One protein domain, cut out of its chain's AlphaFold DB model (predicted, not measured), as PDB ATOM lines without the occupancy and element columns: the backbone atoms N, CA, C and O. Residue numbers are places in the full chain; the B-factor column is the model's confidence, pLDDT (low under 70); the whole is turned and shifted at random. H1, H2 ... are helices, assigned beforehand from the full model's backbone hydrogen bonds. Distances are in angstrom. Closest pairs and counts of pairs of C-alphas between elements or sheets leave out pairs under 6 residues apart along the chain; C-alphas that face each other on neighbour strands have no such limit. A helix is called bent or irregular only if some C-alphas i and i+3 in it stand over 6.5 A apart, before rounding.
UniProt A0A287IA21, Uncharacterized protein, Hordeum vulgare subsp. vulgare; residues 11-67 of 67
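What this domain is: This is residues 11 to 67 of the 67 residues of an uncharacterized protein of Hordeum vulgare subsp. vulgare (UniProt A0A287IA21). The model is an open zigzag of three helices with no packed core: the long helix H2 is the bar through its length, and short H1 folds back beside one end of it in a V. At the other end of H2 the chain turns off through a tight link into H3, which sticks out free of the rest. The printed part has 57 residues, with three named helices in the order H1, H2, H3 and no named strand, and its class is all helix. The whole is extended, with a radius of gyration of the C-alphas of 17.7 A, and flat, with spans of 46 by 27 by 14 A.

How they stand to each other: H1, residues 11 to 17, and H2, residues 21 to 48, are close but not clearly touching, with 2 pairs of C-alphas within 8 A. Their closest C-alphas, those of Arg 16 and Arg 24, are 7.5 A apart. Their lines stand at a steep tilt of 45 degrees, and they run opposite ways. Their centres are 17.5 A apart. H2 has a kink of 46 degrees near residue 29, and residues 29 to 43, which belong to H2, stand free. H3, residues 54 to 66, is apart from both H1 and H2. In H1 and H3 every O i to N i+4 pair is within hydrogen-bond range, while in H2 19 of 24 are.

Where its parts are: H1 begins at Trp 11, with its C-alpha at (9.053, 12.544, 4.640), and is 10.0 A long from first to last C-alpha. H2 runs 39.7 A from C-alpha 21 at (2.951, 28.450, -1.107) to C-alpha 48 at (-21.957, -2.370, 1.771). H2 is irregular, but only just: C-alphas 22 and 25 are 6.7 A apart, and its line is a rough one. H3 is 18.5 A long, from Val 54 to Ala 66, and its last C-alpha is at (-34.936, 10.658, -16.467).

The domain as a whole: The two C-alphas farthest apart, those of Ser 14 and His 67, are 49.2 A from each other. The printed part has no cut, and it ends at His 67, the chain's last residue. The link from H1 to H2, with 3 residues, and the link from H2 to H3, with 5 residues, are both tight. Residues 45 to 51, of which 45 to 48 belong to H2, stand free, and so do residues 53 to 67, of which 54 to 66 belong to H3. The mean pLDDT of the printed part is 70.3. It is under 70 at 26 residues: residues 16 to 28, 30 to 31, 45 to 54, and 67.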
ATOM      1  N   TRP A  11       9.825  12.718   5.870       80.31
ATOM      2  CA  TRP A  11       9.053  12.544   4.640       80.31
ATOM      3  C   TRP A  11       7.897  13.550   4.566       80.31
ATOM      4  O   TRP A  11       7.718  14.234   3.555       80.31
ATOM      5  N   TRP A  12       7.152  13.708   5.664       73.81
ATOM      6  CA  TRP A  12       6.031  14.642   5.753       73.81
ATOM      7  C   TRP A  12       6.459  16.102   5.565       73.81
ATOM      8  O   TRP A  12       5.791  16.876   4.872       73.81
ATOM      9  N   GLN A  13       7.587  16.497   6.155       74.94
ATOM     10  CA  GLN A  13       8.136  17.839   5.990       74.94
ATOM     11  C   GLN A  13       8.567  18.102   4.546       74.94
ATOM     12  O   GLN A  13       8.231  19.156   4.004       74.94
ATOM     13  N   SER A  14       9.237  17.142   3.905       76.25
ATOM     14  CA  SER A  14       9.642  17.248   2.501       76.25
ATOM     15  C   SER A  14       8.429  17.361   1.569       76.25
ATOM     16  O   SER A  14       8.345  18.281   0.753       76.25
ATOM     17  N   ALA A  15       7.406  16.525   1.770       70.19
ATOM     18  CA  ALA A  15       6.158  16.582   1.010       70.19
ATOM     19  C   ALA A  15       5.453  17.948   1.128       70.19
ATOM     20  O   ALA A  15       4.974  18.491   0.134       70.19
ATOM     21  N   ARG A  16       5.438  18.556   2.323       65.75
ATOM     22  CA  ARG A  16       4.872  19.902   2.535       65.75
ATOM     23  C   ARG A  16       5.681  21.009   1.860       65.75
ATOM     24  O   ARG A  16       5.097  22.005   1.425       65.75
ATOM     25  N   GLN A  17       7.004  20.869   1.795       68.81
ATOM     26  CA  GLN A  17       7.881  21.852   1.157       68.81
ATOM     27  C   GLN A  17       7.739  21.840  -0.369       68.81
ATOM     28  O   GLN A  17       7.723  22.917  -0.967       68.81
ATOM     29  N   SER A  18       7.514  20.661  -0.955       69.06
ATOM     30  CA  SER A  18       7.273  20.451  -2.391       69.06
ATOM     31  C   SER A  18       5.973  21.073  -2.914       69.06
ATOM     32  O   SER A  18       5.796  21.204  -4.124       69.06
ATOM     33  N   VAL A  19       5.055  21.484  -2.032       62.09
ATOM     34  CA  VAL A  19       3.800  22.126  -2.436       62.09
ATOM     35  C   VAL A  19       3.962  23.652  -2.502       62.09
ATOM     36  O   VAL A  19       4.404  24.267  -1.518       62.09
ATOM     37  N   PRO A  20       3.557  24.295  -3.619       65.50
ATOM     38  CA  PRO A  20       3.614  25.743  -3.787       65.50
ATOM     39  C   PRO A  20       2.881  26.495  -2.667       65.50
ATOM     40  O   PRO A  20       1.777  26.122  -2.268       65.50
ATOM     41  N   SER A  21       3.470  27.601  -2.197       61.78
ATOM     42  CA  SER A  21       2.951  28.450  -1.107       61.78
ATOM     43  C   SER A  21       1.436  28.758  -1.155       61.78
ATOM     44  O   SER A  21       0.788  28.618  -0.115       61.78
ATOM     45  N   PRO A  22       0.812  29.079  -2.313       60.88
ATOM     46  CA  PRO A  22      -0.636  29.331  -2.364       60.88
ATOM     47  C   PRO A  22      -1.509  28.100  -2.044       60.88
ATOM     48  O   PRO A  22      -2.621  28.264  -1.550       60.88
ATOM     49  N   MET A  23      -1.011  26.872  -2.240       57.84
ATOM     50  CA  MET A  23      -1.722  25.624  -1.910       57.84
ATOM     51  C   MET A  23      -1.486  25.145  -0.468       57.84
ATOM     52  O   MET A  23      -2.227  24.294   0.025       57.84
ATOM     53  N   ARG A  24      -0.512  25.712   0.262       64.06
ATOM     54  CA  ARG A  24      -0.203  25.304   1.650       64.06
ATOM     55  C   ARG A  24      -1.333  25.582   2.646       64.06
ATOM     56  O   ARG A  24      -1.442  24.865   3.637       64.06
ATOM     57  N   LYS A  25      -2.209  26.557   2.371       61.03
ATOM     58  CA  LYS A  25      -3.445  26.775   3.150       61.03
ATOM     59  C   LYS A  25      -4.456  25.633   2.975       61.03
ATOM     60  O   LYS A  25      -5.123  25.274   3.936       61.03
ATOM     61  N   GLY A  26      -4.534  25.041   1.780       60.44
ATOM     62  CA  GLY A  26      -5.404  23.896   1.486       60.44
ATOM     63  C   GLY A  26      -4.836  22.554   1.953       60.44
ATOM     64  O   GLY A  26      -5.596  21.631   2.224       60.44
ATOM     65  N   LEU A  27      -3.512  22.459   2.118       64.38
ATOM     66  CA  LEU A  27      -2.816  21.245   2.560       64.38
ATOM     67  C   LEU A  27      -3.312  20.716   3.910       64.38
ATOM     68  O   LEU A  27      -3.468  19.508   4.053       64.38
ATOM     69  N   GLY A  28      -3.589  21.587   4.887       66.00
ATOM     70  CA  GLY A  28      -4.135  21.160   6.183       66.00
ATOM     71  C   GLY A  28      -5.486  20.458   6.027       66.00
ATOM     72  O   GLY A  28      -5.692  19.368   6.554       66.00
ATOM     73  N   THR A  29      -6.365  21.027   5.203       70.81
ATOM     74  CA  THR A  29      -7.666  20.441   4.867       70.81
ATOM     75  C   THR A  29      -7.514  19.157   4.051       70.81
ATOM     76  O   THR A  29      -8.192  18.179   4.339       70.81
ATOM     77  N   MET A  30      -6.586  19.103   3.087       69.94
ATOM     78  CA  MET A  30      -6.301  17.889   2.306       69.94
ATOM     79  C   MET A  30      -5.744  16.759   3.181       69.94
ATOM     80  O   MET A  30      -6.114  15.608   2.987       69.94
ATOM     81  N   THR A  31      -4.924  17.075   4.184       68.88
ATOM     82  CA  THR A  31      -4.378  16.084   5.132       68.88
ATOM     83  C   THR A  31      -5.475  15.426   5.965       68.88
ATOM     84  O   THR A  31      -5.327  14.279   6.360       68.88
ATOM     85  N   LEU A  32      -6.580  16.132   6.219       74.69
ATOM     86  CA  LEU A  32      -7.750  15.586   6.909       74.69
ATOM     87  C   LEU A  32      -8.722  14.905   5.934       74.69
ATOM     88  O   LEU A  32      -9.266  13.848   6.242       74.69
ATOM     89  N   LEU A  33      -8.904  15.474   4.739       75.75
ATOM     90  CA  LEU A  33      -9.794  14.940   3.708       75.75
ATOM     91  C   LEU A  33      -9.288  13.625   3.113       75.75
ATOM     92  O   LEU A  33     -10.103  12.760   2.820       75.75
ATOM     93  N   VAL A  34      -7.976  13.441   2.944       74.00
ATOM     94  CA  VAL A  34      -7.412  12.232   2.322       74.00
ATOM     95  C   VAL A  34      -7.667  10.980   3.178       74.00
ATOM     96  O   VAL A  34      -8.263  10.035   2.656       74.00
ATOM     97  N   PRO A  35      -7.332  10.949   4.484       80.56
ATOM     98  CA  PRO A  35      -7.703   9.839   5.357       80.56
ATOM     99  C   PRO A  35      -9.218   9.668   5.475       80.56
ATOM    100  O   PRO A  35      -9.697   8.538   5.501       80.56
ATOM    101  N   TRP A  36      -9.983  10.765   5.500       77.12
ATOM    102  CA  TRP A  36     -11.445  10.720   5.575       77.12
ATOM    103  C   TRP A  36     -12.084  10.069   4.341       77.12
ATOM    104  O   TRP A  36     -12.954   9.208   4.469       77.12
ATOM    105  N   MET A  37     -11.635  10.437   3.140       75.19
ATOM    106  CA  MET A  37     -12.102   9.844   1.886       75.19
ATOM    107  C   MET A  37     -11.699   8.379   1.776       75.19
ATOM    108  O   MET A  37     -12.525   7.556   1.385       75.19
ATOM    109  N   LEU A  38     -10.467   8.042   2.162       76.81
ATOM    110  CA  LEU A  38      -9.996   6.662   2.161       76.81
ATOM    111  C   LEU A  38     -10.800   5.807   3.147       76.81
ATOM    112  O   LEU A  38     -11.237   4.715   2.799       76.81
ATOM    113  N   TRP A  39     -11.068   6.329   4.346       79.12
ATOM    114  CA  TRP A  39     -11.917   5.671   5.334       79.12
ATOM    115  C   TRP A  39     -13.341   5.478   4.820       79.12
ATOM    116  O   TRP A  39     -13.887   4.390   4.955       79.12
ATOM    117  N   ARG A  40     -13.929   6.491   4.169       76.69
ATOM    118  CA  ARG A  40     -15.262   6.380   3.566       76.69
ATOM    119  C   ARG A  40     -15.301   5.328   2.459       76.69
ATOM    120  O   ARG A  40     -16.190   4.492   2.466       76.69
ATOM    121  N   GLN A  41     -14.320   5.324   1.561       70.94
ATOM    122  CA  GLN A  41     -14.229   4.358   0.467       70.94
ATOM    123  C   GLN A  41     -14.037   2.923   0.981       70.94
ATOM    124  O   GLN A  41     -14.643   1.987   0.462       70.94
ATOM    125  N   LEU A  42     -13.216   2.747   2.020       74.19
ATOM    126  CA  LEU A  42     -13.011   1.452   2.663       74.19
ATOM    127  C   LEU A  42     -14.246   1.009   3.452       74.19
ATOM    128  O   LEU A  42     -14.605  -0.161   3.385       74.19
ATOM    129  N   ASN A  43     -14.943   1.916   4.134       72.56
ATOM    130  CA  ASN A  43     -16.199   1.595   4.809       72.56
ATOM    131  C   ASN A  43     -17.322   1.267   3.834       72.56
ATOM    132  O   ASN A  43     -18.059   0.323   4.080       72.56
ATOM    133  N   ASP A  44     -17.438   1.977   2.717       70.50
ATOM    134  CA  ASP A  44     -18.405   1.633   1.677       70.50
ATOM    135  C   ASP A  44     -18.092   0.241   1.097       70.50
ATOM    136  O   ASP A  44     -18.998  -0.561   0.875       70.50
ATOM    137  N   CYS A  45     -16.811  -0.106   0.933       66.56
ATOM    138  CA  CYS A  45     -16.379  -1.432   0.483       66.56
ATOM    139  C   CYS A  45     -16.668  -2.543   1.516       66.56
ATOM    140  O   CYS A  45     -17.179  -3.607   1.162       66.56
ATOM    141  N   VAL A  46     -16.370  -2.294   2.795       65.50
ATOM    142  CA  VAL A  46     -16.493  -3.271   3.891       65.50
ATOM    143  C   VAL A  46     -17.942  -3.438   4.346       65.50
ATOM    144  O   VAL A  46     -18.394  -4.562   4.569       65.50
ATOM    145  N   PHE A  47     -18.680  -2.337   4.481       60.50
ATOM    146  CA  PHE A  47     -20.018  -2.319   5.068       60.50
ATOM    147  C   PHE A  47     -21.105  -2.618   4.038       60.50
ATOM    148  O   PHE A  47     -22.079  -3.293   4.355       60.50
ATOM    149  N   ASN A  48     -20.931  -2.170   2.789       60.41
ATOM    150  CA  ASN A  48     -21.957  -2.370   1.771       60.41
ATOM    151  C   ASN A  48     -21.842  -3.722   1.048       60.41
ATOM    152  O   ASN A  48     -22.742  -4.049   0.280       60.41
ATOM    153  N   ARG A  49     -20.739  -4.488   1.219       59.62
ATOM    154  CA  ARG A  49     -20.409  -5.707   0.427       59.62
ATOM    155  C   ARG A  49     -20.751  -5.565  -1.068       59.62
ATOM    156  O   ARG A  49     -21.040  -6.538  -1.760       59.62
ATOM    157  N   GLY A  50     -20.743  -4.337  -1.569       58.84
ATOM    158  CA  GLY A  50     -21.113  -4.024  -2.925       58.84
ATOM    159  C   GLY A  50     -19.846  -4.159  -3.721       58.84
ATOM    160  O   GLY A  50     -18.997  -3.275  -3.660       58.84
ATOM    161  N   GLN A  51     -19.696  -5.260  -4.451       56.28
ATOM    162  CA  GLN A  51     -18.797  -5.249  -5.593       56.28
ATOM    163  C   GLN A  51     -19.178  -4.000  -6.405       56.28
ATOM    164  O   GLN A  51     -20.348  -3.890  -6.786       56.28
ATOM    165  N   PRO A  52     -18.283  -3.010  -6.573       57.31
ATOM    166  CA  PRO A  52     -18.630  -1.792  -7.282       57.31
ATOM    167  C   PRO A  52     -18.907  -2.182  -8.732       57.31
ATOM    168  O   PRO A  52     -17.992  -2.393  -9.522       57.31
ATOM    169  N   SER A  53     -20.183  -2.362  -9.054       67.38
ATOM    170  CA  SER A  53     -20.623  -2.689 -10.396       67.38
ATOM    171  C   SER A  53     -20.893  -1.382 -11.118       67.38
ATOM    172  O   SER A  53     -21.802  -0.623 -10.764       67.38
ATOM    173  N   VAL A  54     -20.060  -1.114 -12.120       68.50
ATOM    174  CA  VAL A  54     -20.178   0.049 -13.003       68.50
ATOM    175  C   VAL A  54     -21.571   0.094 -13.639       68.50
ATOM    176  O   VAL A  54     -22.149   1.172 -13.758       68.50
ATOM    177  N   ASP A  55     -22.166  -1.064 -13.933       71.56
ATOM    178  CA  ASP A  55     -23.534  -1.179 -14.444       71.56
ATOM    179  C   ASP A  55     -24.584  -0.646 -13.463       71.56
ATOM    180  O   ASP A  55     -25.519   0.055 -13.859       71.56
ATOM    181  N   THR A  56     -24.418  -0.911 -12.163       72.19
ATOM    182  CA  THR A  56     -25.337  -0.407 -11.131       72.19
ATOM    183  C   THR A  56     -25.214   1.106 -10.971       72.19
ATOM    184  O   THR A  56     -26.226   1.786 -10.808       72.19
ATOM    185  N   MET A  57     -23.998   1.654 -11.063       76.62
ATOM    186  CA  MET A  57     -23.795   3.108 -11.082       76.62
ATOM    187  C   MET A  57     -24.410   3.754 -12.327       76.62
ATOM    188  O   MET A  57     -25.140   4.735 -12.203       76.62
ATOM    189  N   LEU A  58     -24.167   3.197 -13.516       80.12
ATOM    190  CA  LEU A  58     -24.673   3.748 -14.772       80.12
ATOM    191  C   LEU A  58     -26.205   3.724 -14.836       80.12
ATOM    192  O   LEU A  58     -26.816   4.655 -15.356       80.12
ATOM    193  N   THR A  59     -26.826   2.684 -14.280       80.25
ATOM    194  CA  THR A  59     -28.288   2.577 -14.188       80.25
ATOM    195  C   THR A  59     -28.875   3.683 -13.315       80.25
ATOM    196  O   THR A  59     -29.824   4.336 -13.735       80.25
ATOM    197  N   LYS A  60     -28.273   3.959 -12.152       80.31
ATOM    198  CA  LYS A  60     -28.732   5.035 -11.257       80.31
ATOM    199  C   LYS A  60     -28.605   6.423 -11.882       80.31
ATOM    200  O   LYS A  60     -29.523   7.219 -11.767       80.31
ATOM    201  N   ILE A  61     -27.505   6.688 -12.591       84.38
ATOM    202  CA  ILE A  61     -27.300   7.970 -13.290       84.38
ATOM    203  C   ILE A  61     -28.374   8.187 -14.366       84.38
ATOM    204  O   ILE A  61     -28.868   9.298 -14.529       84.38
ATOM    205  N   LYS A  62     -28.741   7.135 -15.110       84.00
ATOM    206  CA  LYS A  62     -29.804   7.217 -16.123       84.00
ATOM    207  C   LYS A  62     -31.181   7.456 -15.510       84.00
ATOM    208  O   LYS A  62     -31.959   8.195 -16.097       84.00
ATOM    209  N   ASP A  63     -31.466   6.826 -14.375       84.44
ATOM    210  CA  ASP A  63     -32.736   6.964 -13.658       84.44
ATOM    211  C   ASP A  63     -32.912   8.383 -13.095       84.44
ATOM    212  O   ASP A  63     -33.926   9.023 -13.352       84.44
ATOM    213  N   GLU A  64     -31.876   8.936 -12.452       78.19
ATOM    214  CA  GLU A  64     -31.885  10.330 -11.977       78.19
ATOM    215  C   GLU A  64     -31.965  11.352 -13.116       78.19
ATOM    216  O   GLU A  64     -32.582  12.393 -12.949       78.19
ATOM    217  N   ALA A  65     -31.361  11.079 -14.276       78.56
ATOM    218  CA  ALA A  65     -31.451  11.966 -15.438       78.56
ATOM    219  C   ALA A  65     -32.808  11.892 -16.165       78.56
ATOM    220  O   ALA A  65     -33.094  12.744 -17.009       78.56
ATOM    221  N   ALA A  66     -33.605  10.853 -15.899       73.62
ATOM    222  CA  ALA A  66     -34.936  10.658 -16.467       73.62
ATOM    223  C   ALA A  66     -36.062  11.220 -15.579       73.62
ATOM    224  O   ALA A  66     -37.217  11.249 -16.016       73.62
ATOM    225  N   HIS A  67     -35.731  11.663 -14.362       48.88
ATOM    226  CA  HIS A  67     -36.611  12.402 -13.459       48.88
ATOM    227  C   HIS A  67     -36.325  13.904 -13.503       48.88
ATOM    228  O   HIS A  67     -37.318  14.663 -13.409       48.88
TER     229      HIS A  67